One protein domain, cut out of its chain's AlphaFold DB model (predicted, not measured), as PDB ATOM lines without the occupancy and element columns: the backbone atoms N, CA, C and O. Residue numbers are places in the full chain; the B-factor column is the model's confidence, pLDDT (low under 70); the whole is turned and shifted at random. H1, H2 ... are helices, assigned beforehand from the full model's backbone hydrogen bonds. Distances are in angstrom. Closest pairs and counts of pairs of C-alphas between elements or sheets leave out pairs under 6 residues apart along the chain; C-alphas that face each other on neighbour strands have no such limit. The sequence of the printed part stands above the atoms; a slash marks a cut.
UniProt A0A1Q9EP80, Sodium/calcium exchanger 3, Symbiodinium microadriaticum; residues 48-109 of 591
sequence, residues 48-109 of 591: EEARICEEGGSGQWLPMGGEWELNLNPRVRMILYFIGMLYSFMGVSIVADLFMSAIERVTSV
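Overview. This is residues 48 to 109 of the 591 residues of the protein "Sodium/calcium exchanger 3" of Symbiodinium microadriaticum (UniProt A0A1Q9EP80). One long helix, H2, sticks out as a straight arm from a small head made of a looping stretch, residues 48 to 66, and the short helix H1, gathered at the end where H2 begins. Residues 82 to 109, of which 82 to 107 belong to H2, stand free and give the domain its length. The printed part has 62 residues with two named helices, H1 then H2 along the chain, and no named strand; the class is all helix. The whole is extended, with a radius of gyration of the C-alphas of 17.7 A, and spans 55 by 23 by 18 A.

Along the chain. H2 is residues 74 to 107, 34 residues and 48.6 A from first to last C-alpha. It begins at C-alpha 74, at (-53.692, 23.708, -26.867), and ends at C-alpha 107, at (-11.206, 1.505, -18.953). H1 is residues 67 to 70, four residues, with C-alpha 67 at (-47.347, 30.351, -35.961). Residues 48 to 66 hold no named element.

Arrangement. H1 and H2 are close but not clearly touching, with 1 pair of C-alphas within 8 A. Their closest C-alphas are those of Glu 69 and Arg 77, 7.4 A apart. A tight link of 3 residues joins them. In H2 every O i to N i+4 pair is within hydrogen-bond range; H1 is too short for such a pair, and its 1 O i to N i+3 pair is within range.

Size, cuts and confidence. The two C-alphas farthest apart are those of Glu 55 and Val 109, at 55.1 A. Without the residues that stand free, the body has 34 residues and spans 24 by 16 by 14 A. The printed part has no cut. Mean pLDDT of the printed part is 76.6; residues 48 to 65 and 67 to 70 are under 70, while H2 has a mean of 86.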
ATOM      1  N   GLU A  48     -44.441  40.122 -18.040       41.84
ATOM      2  CA  GLU A  48     -44.233  38.678 -17.951       41.84
ATOM      3  C   GLU A  48     -43.881  38.148 -19.348       41.84
ATOM      4  O   GLU A  48     -44.579  38.421 -20.326       41.84
ATOM      5  N   GLU A  49     -42.784  37.393 -19.453       51.53
ATOM      6  CA  GLU A  49     -42.480  36.635 -20.666       51.53
ATOM      7  C   GLU A  49     -43.577  35.576 -20.855       51.53
ATOM      8  O   GLU A  49     -43.667  34.629 -20.067       51.53
ATOM      9  N   ALA A  50     -44.419  35.752 -21.882       54.44
ATOM     10  CA  ALA A  50     -45.512  34.835 -22.204       54.44
ATOM     11  C   ALA A  50     -44.998  33.390 -22.282       54.44
ATOM     12  O   ALA A  50     -43.974  33.102 -22.914       54.44
ATOM     13  N   ARG A  51     -45.690  32.461 -21.616       61.03
ATOM     14  CA  ARG A  51     -45.213  31.079 -21.494       61.03
ATOM     15  C   ARG A  51     -45.235  30.404 -22.859       61.03
ATOM     16  O   ARG A  51     -46.087  30.690 -23.686       61.03
ATOM     17  N   ILE A  52     -44.382  29.401 -23.065       63.16
ATOM     18  CA  ILE A  52     -44.221  28.658 -24.342       63.16
ATOM     19  C   ILE A  52     -45.536  28.001 -24.853       63.16
ATOM     20  O   ILE A  52     -45.607  27.519 -25.980       63.16
ATOM     21  N   CYS A  53     -46.593  27.957 -24.033       61.97
ATOM     22  CA  CYS A  53     -47.919  27.451 -24.403       61.97
ATOM     23  C   CYS A  53     -48.992  28.541 -24.616       61.97
ATOM     24  O   CYS A  53     -50.118  28.182 -24.957       61.97
ATOM     25  N   GLU A  54     -48.655  29.818 -24.433       63.97
ATOM     26  CA  GLU A  54     -49.508  31.004 -24.596       63.97
ATOM     27  C   GLU A  54     -49.186  31.716 -25.929       63.97
ATOM     28  O   GLU A  54     -48.134  31.496 -26.533       63.97
ATOM     29  N   GLU A  55     -50.103  32.545 -26.434       57.62
ATOM     30  CA  GLU A  55     -49.908  33.270 -27.699       57.62
ATOM     31  C   GLU A  55     -48.777  34.306 -27.567       57.62
ATOM     32  O   GLU A  55     -48.698  35.044 -26.587       57.62
ATOM     33  N   GLY A  56     -47.852  34.321 -28.534       58.84
ATOM     34  CA  GLY A  56     -46.599  35.089 -28.451       58.84
ATOM     35  C   GLY A  56     -45.478  34.425 -27.630       58.84
ATOM     36  O   GLY A  56     -44.348  34.910 -27.646       58.84
ATOM     37  N   GLY A  57     -45.743  33.300 -26.957       59.94
ATOM     38  CA  GLY A  57     -44.736  32.545 -26.213       59.94
ATOM     39  C   GLY A  57     -43.725  31.846 -27.123       59.94
ATOM     40  O   GLY A  57     -44.080  30.955 -27.895       59.94
ATOM     41  N   SER A  58     -42.442  32.200 -27.003       59.31
ATOM     42  CA  SER A  58     -41.349  31.565 -27.754       59.31
ATOM     43  C   SER A  58     -40.457  30.721 -26.840       59.31
ATOM     44  O   SER A  58     -40.056  31.147 -25.758       59.31
ATOM     45  N   GLY A  59     -40.160  29.490 -27.259       61.16
ATOM     46  CA  GLY A  59     -39.248  28.595 -26.554       61.16
ATOM     47  C   GLY A  59     -37.891  28.471 -27.245       61.16
ATOM     48  O   GLY A  59     -37.671  28.905 -28.371       61.16
ATOM     49  N   GLN A  60     -36.950  27.837 -26.549       63.00
ATOM     50  CA  GLN A  60     -35.527  27.787 -26.923       63.00
ATOM     51  C   GLN A  60     -35.202  26.786 -28.059       63.00
ATOM     52  O   GLN A  60     -34.033  26.621 -28.425       63.00
ATOM     53  N   TRP A  61     -36.227  26.089 -28.575       64.25
ATOM     54  CA  TRP A  61     -36.147  25.146 -29.703       64.25
ATOM     55  C   TRP A  61     -37.523  24.812 -30.307       64.25
ATOM     56  O   TRP A  61     -37.631  24.652 -31.516       64.25
ATOM     57  N   LEU A  62     -38.572  24.743 -29.475       65.06
ATOM     58  CA  LEU A  62     -39.983  24.679 -29.885       65.06
ATOM     59  C   LEU A  62     -40.678  26.023 -29.584       65.06
ATOM     60  O   LEU A  62     -40.321  26.638 -28.576       65.06
ATOM     61  N   PRO A  63     -41.678  26.469 -30.367       62.62
ATOM     62  CA  PRO A  63     -42.212  25.823 -31.570       62.62
ATOM     63  C   PRO A  63     -41.218  25.865 -32.745       62.62
ATOM     64  O   PRO A  63     -40.654  26.914 -33.047       62.62
ATOM     65  N   MET A  64     -41.021  24.731 -33.424       64.81
ATOM     66  CA  MET A  64     -40.243  24.665 -34.673       64.81
ATOM     67  C   MET A  64     -41.081  25.098 -35.883       64.81
ATOM     68  O   MET A  64     -40.529  25.511 -36.900       64.81
ATOM     69  N   GLY A  65     -42.410  25.020 -35.780       63.91
ATOM     70  CA  GLY A  65     -43.348  25.471 -36.801       63.91
ATOM     71  C   GLY A  65     -43.661  26.968 -36.777       63.91
ATOM     72  O   GLY A  65     -44.240  27.488 -37.730       63.91
ATOM     73  N   GLY A  66     -43.313  27.673 -35.698       70.44
ATOM     74  CA  GLY A  66     -43.769  29.043 -35.476       70.44
ATOM     75  C   GLY A  66     -45.297  29.115 -35.355       70.44
ATOM     76  O   GLY A  66     -45.905  28.382 -34.573       70.44
ATOM     77  N   GLU A  67     -45.929  29.999 -36.127       64.62
ATOM     78  CA  GLU A  67     -47.347  30.351 -35.961       64.62
ATOM     79  C   GLU A  67     -48.323  29.184 -36.170       64.62
ATOM     80  O   GLU A  67     -49.310  29.098 -35.443       64.62
ATOM     81  N   TRP A  68     -48.069  28.234 -37.082       69.50
ATOM     82  CA  TRP A  68     -48.999  27.103 -37.272       69.50
ATOM     83  C   TRP A  68     -49.024  26.142 -36.072       69.50
ATOM     84  O   TRP A  68     -50.044  25.508 -35.805       69.50
ATOM     85  N   GLU A  69     -47.927  26.064 -35.316       69.38
ATOM     86  CA  GLU A  69     -47.805  25.251 -34.103       69.38
ATOM     87  C   GLU A  69     -48.372  25.990 -32.871       69.38
ATOM     88  O   GLU A  69     -48.940  25.372 -31.962       69.38
ATOM     89  N   LEU A  70     -48.318  27.329 -32.876       69.56
ATOM     90  CA  LEU A  70     -48.983  28.197 -31.894       69.56
ATOM     91  C   LEU A  70     -50.510  28.249 -32.083       69.56
ATOM     92  O   LEU A  70     -51.241  28.204 -31.093       69.56
ATOM     93  N   ASN A  71     -50.994  28.220 -33.326       74.56
ATOM     94  CA  ASN A  71     -52.423  28.201 -33.668       74.56
ATOM     95  C   ASN A  71     -53.083  26.814 -33.500       74.56
ATOM     96  O   ASN A  71     -54.298  26.675 -33.660       74.56
ATOM     97  N   LEU A  72     -52.313  25.768 -33.175       74.81
ATOM     98  CA  LEU A  72     -52.860  24.445 -32.877       74.81
ATOM     99  C   LEU A  72     -53.639  24.452 -31.549       74.81
ATOM    100  O   LEU A  72     -53.199  25.042 -30.562       74.81
ATOM    101  N   ASN A  73     -54.759  23.719 -31.491       82.44
ATOM    102  CA  ASN A  73     -55.567  23.570 -30.273       82.44
ATOM    103  C   ASN A  73     -54.671  23.162 -29.076       82.44
ATOM    104  O   ASN A  73     -54.029  22.107 -29.157       82.44
ATOM    105  N   PRO A  74     -54.643  23.925 -27.959       80.38
ATOM    106  CA  PRO A  74     -53.692  23.708 -26.867       80.38
ATOM    107  C   PRO A  74     -53.669  22.282 -26.307       80.38
ATOM    108  O   PRO A  74     -52.609  21.791 -25.923       80.38
ATOM    109  N   ARG A  75     -54.808  21.572 -26.311       84.19
ATOM    110  CA  ARG A  75     -54.879  20.166 -25.866       84.19
ATOM    111  C   ARG A  75     -54.088  19.230 -26.784       84.19
ATOM    112  O   ARG A  75     -53.418  18.325 -26.299       84.19
ATOM    113  N   VAL A  76     -54.135  19.465 -28.095       84.62
ATOM    114  CA  VAL A  76     -53.393  18.687 -29.099       84.62
ATOM    115  C   VAL A  76     -51.905  19.030 -29.036       84.62
ATOM    116  O   VAL A  76     -51.086  18.115 -29.002       84.62
ATOM    117  N   ARG A  77     -51.547  20.320 -28.911       81.38
ATOM    118  CA  ARG A  77     -50.150  20.751 -28.702       81.38
ATOM    119  C   ARG A  77     -49.534  20.100 -27.460       81.38
ATOM    120  O   ARG A  77     -48.443  19.550 -27.553       81.38
ATOM    121  N   MET A  78     -50.247  20.081 -26.331       82.81
ATOM    122  CA  MET A  78     -49.788  19.413 -25.103       82.81
ATOM    123  C   MET A  78     -49.524  17.913 -25.305       82.81
ATOM    124  O   MET A  78     -48.504  17.411 -24.838       82.81
ATOM    125  N   ILE A  79     -50.396  17.198 -26.027       88.06
ATOM    126  CA  ILE A  79     -50.211  15.766 -26.321       88.06
ATOM    127  C   ILE A  79     -49.006  15.541 -27.249       88.06
ATOM    128  O   ILE A  79     -48.186  14.664 -26.980       88.06
ATOM    129  N   LEU A  80     -48.855  16.350 -28.303       86.00
ATOM    130  CA  LEU A  80     -47.719  16.263 -29.229       86.00
ATOM    131  C   LEU A  80     -46.385  16.566 -28.529       86.00
ATOM    132  O   LEU A  80     -45.431  15.806 -28.682       86.00
ATOM    133  N   TYR A  81     -46.329  17.615 -27.705       86.19
ATOM    134  CA  TYR A  81     -45.151  17.946 -26.898       86.19
ATOM    135  C   TYR A  81     -44.836  16.861 -25.858       86.19
ATOM    136  O   TYR A  81     -43.666  16.556 -25.646       86.19
ATOM    137  N   PHE A  82     -45.844  16.227 -25.252       88.00
ATOM    138  CA  PHE A  82     -45.636  15.111 -24.325       88.00
ATOM    139  C   PHE A  82     -45.058  13.871 -25.028       88.00
ATOM    140  O   PHE A  82     -44.082  13.292 -24.552       88.00
ATOM    141  N   ILE A  83     -45.582  13.504 -26.202       91.81
ATOM    142  CA  ILE A  83     -45.043  12.403 -27.019       91.81
ATOM    143  C   ILE A  83     -43.617  12.728 -27.496       91.81
ATOM    144  O   ILE A  83     -42.725  11.887 -27.378       91.81
ATOM    145  N   GLY A  84     -43.368  13.956 -27.966       89.12
ATOM    146  CA  GLY A  84     -42.034  14.412 -28.371       89.12
ATOM    147  C   GLY A  84     -41.024  14.427 -27.217       89.12
ATOM    148  O   GLY A  84     -39.862  14.063 -27.409       89.12
ATOM    149  N   MET A  85     -41.468  14.770 -26.004       87.00
ATOM    150  CA  MET A  85     -40.662  14.710 -24.782       87.00
ATOM    151  C   MET A  85     -40.310  13.263 -24.417       87.00
ATOM    152  O   MET A  85     -39.141  12.980 -24.167       87.00
ATOM    153  N   LEU A  86     -41.278  12.339 -24.447       90.50
ATOM    154  CA  LEU A  86     -41.037  10.914 -24.185       90.50
ATOM    155  C   LEU A  86     -40.083  10.290 -25.213       90.50
ATOM    156  O   LEU A  86     -39.151   9.582 -24.831       90.50
ATOM    157  N   TYR A  87     -40.265  10.593 -26.502       91.69
ATOM    158  CA  TYR A  87     -39.361  10.156 -27.568       91.69
ATOM    159  C   TYR A  87     -37.936  10.694 -27.363       91.69
ATOM    160  O   TYR A  87     -36.969   9.936 -27.418       91.69
ATOM    161  N   SER A  88     -37.799  11.986 -27.046       88.44
ATOM    162  CA  SER A  88     -36.495  12.604 -26.771       88.44
ATOM    163  C   SER A  88     -35.823  12.000 -25.534       88.44
ATOM    164  O   SER A  88     -34.627  11.722 -25.561       88.44
ATOM    165  N   PHE A  89     -36.586  11.735 -24.470       86.38
ATOM    166  CA  PHE A  89     -36.088  11.096 -23.251       86.38
ATOM    167  C   PHE A  89     -35.595   9.664 -23.512       86.38
ATOM    168  O   PHE A  89     -34.524   9.290 -23.036       86.38
ATOM    169  N   MET A  90     -36.319   8.891 -24.330       89.81
ATOM    170  CA  MET A  90     -35.884   7.562 -24.782       89.81
ATOM    171  C   MET A  90     -34.612   7.628 -25.644       89.81
ATOM    172  O   MET A  90     -33.730   6.787 -25.499       89.81
ATOM    173  N   GLY A  91     -34.476   8.642 -26.503       89.25
ATOM    174  CA  GLY A  91     -33.238   8.882 -27.250       89.25
ATOM    175  C   GLY A  91     -32.046   9.181 -26.332       89.25
ATOM    176  O   GLY A  91     -30.982   8.583 -26.485       89.25
ATOM    177  N   VAL A  92     -32.230  10.060 -25.342       84.25
ATOM    178  CA  VAL A  92     -31.181  10.430 -24.375       84.25
ATOM    179  C   VAL A  92     -30.761   9.243 -23.503       84.25
ATOM    180  O   VAL A  92     -29.563   9.067 -23.284       84.25
ATOM    181  N   SER A  93     -31.692   8.399 -23.043       84.00
ATOM    182  CA  SER A  93     -31.344   7.239 -22.210       84.00
ATOM    183  C   SER A  93     -30.553   6.171 -22.975       84.00
ATOM    184  O   SER A  93     -29.566   5.663 -22.447       84.00
ATOM    185  N   ILE A  94     -30.902   5.900 -24.240       88.94
ATOM    186  CA  ILE A  94     -30.141   4.989 -25.116       88.94
ATOM    187  C   ILE A  94     -28.724   5.529 -25.380       88.94
ATOM    188  O   ILE A  94     -27.755   4.772 -25.353       88.94
ATOM    189  N   VAL A  95     -28.579   6.839 -25.607       86.62
ATOM    190  CA  VAL A  95     -27.262   7.467 -25.816       86.62
ATOM    191  C   VAL A  95     -26.409   7.428 -24.542       86.62
ATOM    192  O   VAL A  95     -25.209   7.173 -24.634       86.62
ATOM    193  N   ALA A  96     -27.003   7.627 -23.362       83.31
ATOM    194  CA  ALA A  96     -26.293   7.543 -22.086       83.31
ATOM    195  C   ALA A  96     -25.774   6.120 -21.792       83.31
ATOM    196  O   ALA A  96     -24.617   5.964 -21.400       83.31
ATOM    197  N   ASP A  97     -26.587   5.089 -22.043       84.56
ATOM    198  CA  ASP A  97     -26.208   3.677 -21.875       84.56
ATOM    199  C   ASP A  97     -25.072   3.261 -22.830       84.56
ATOM    200  O   ASP A  97     -24.070   2.667 -22.418       84.56
ATOM    201  N   LEU A  98     -25.160   3.676 -24.100       88.50
ATOM    202  CA  LEU A  98     -24.107   3.461 -25.096       88.50
ATOM    203  C   LEU A  98     -22.799   4.182 -24.724       88.50
ATOM    204  O   LEU A  98     -21.712   3.627 -24.897       88.50
ATOM    205  N   PHE A  99     -22.889   5.408 -24.204       84.44
ATOM    206  CA  PHE A  99     -21.727   6.195 -23.791       84.44
ATOM    207  C   PHE A  99     -21.035   5.596 -22.559       84.44
ATOM    208  O   PHE A  99     -19.810   5.461 -22.552       84.44
ATOM    209  N   MET A 100     -21.802   5.145 -21.562       84.94
ATOM    210  CA  MET A 100     -21.266   4.422 -20.407       84.94
ATOM    211  C   MET A 100     -20.614   3.096 -20.834       84.94
ATOM    212  O   MET A 100     -19.461   2.842 -20.487       84.94
ATOM    213  N   SER A 101     -21.277   2.307 -21.685       86.00
ATOM    214  CA  SER A 101     -20.718   1.071 -22.258       86.00
ATOM    215  C   SER A 101     -19.388   1.305 -22.995       86.00
ATOM    216  O   SER A 101     -18.449   0.511 -22.883       86.00
ATOM    217  N   ALA A 102     -19.264   2.419 -23.726       87.56
ATOM    218  CA  ALA A 102     -18.020   2.801 -24.392       87.56
ATOM    219  C   ALA A 102     -16.903   3.157 -23.391       87.56
ATOM    220  O   ALA A 102     -15.749   2.775 -23.596       87.56
ATOM    221  N   ILE A 103     -17.234   3.841 -22.291       85.19
ATOM    222  CA  ILE A 103     -16.274   4.202 -21.238       85.19
ATOM    223  C   ILE A 103     -15.785   2.963 -20.488       85.19
ATOM    224  O   ILE A 103     -14.575   2.800 -20.343       85.19
ATOM    225  N   GLU A 104     -16.680   2.052 -20.091       84.62
ATOM    226  CA  GLU A 104     -16.298   0.758 -19.505       84.62
ATOM    227  C   GLU A 104     -15.371  -0.015 -20.454       84.62
ATOM    228  O   GLU A 104     -14.345  -0.569 -20.043       84.62
ATOM    229  N   ARG A 105     -15.649   0.019 -21.763       87.00
ATOM    230  CA  ARG A 105     -14.776  -0.629 -22.739       87.00
ATOM    231  C   ARG A 105     -13.380   0.001 -22.797       87.00
ATOM    232  O   ARG A 105     -12.404  -0.746 -22.876       87.00
ATOM    233  N   VAL A 106     -13.264   1.328 -22.715       85.31
ATOM    234  CA  VAL A 106     -11.975   2.053 -22.696       85.31
ATOM    235  C   VAL A 106     -11.194   1.820 -21.398       85.31
ATOM    236  O   VAL A 106      -9.970   1.666 -21.446       85.31
ATOM    237  N   THR A 107     -11.864   1.754 -20.246       82.69
ATOM    238  CA  THR A 107     -11.206   1.505 -18.953       82.69
ATOM    239  C   THR A 107     -10.782   0.040 -18.798       82.69
ATOM    240  O   THR A 107      -9.725  -0.222 -18.226       82.69
ATOM    241  N   SER A 108     -11.508  -0.904 -19.415       80.56
ATOM    242  CA  SER A 108     -11.174  -2.342 -19.452       80.56
ATOM    243  C   SER A 108      -9.874  -2.702 -20.196       80.56
ATOM    244  O   SER A 108      -9.472  -3.868 -20.205       80.56
ATOM    245  N   VAL A 109      -9.206  -1.742 -20.850       81.50
ATOM    246  CA  VAL A 109      -8.006  -2.003 -21.659       81.50
ATOM    247  C   VAL A 109      -6.827  -2.430 -20.778       81.50
ATOM    248  O   VAL A 109      -6.384  -1.712 -19.880       81.50
TER     249      VAL A 109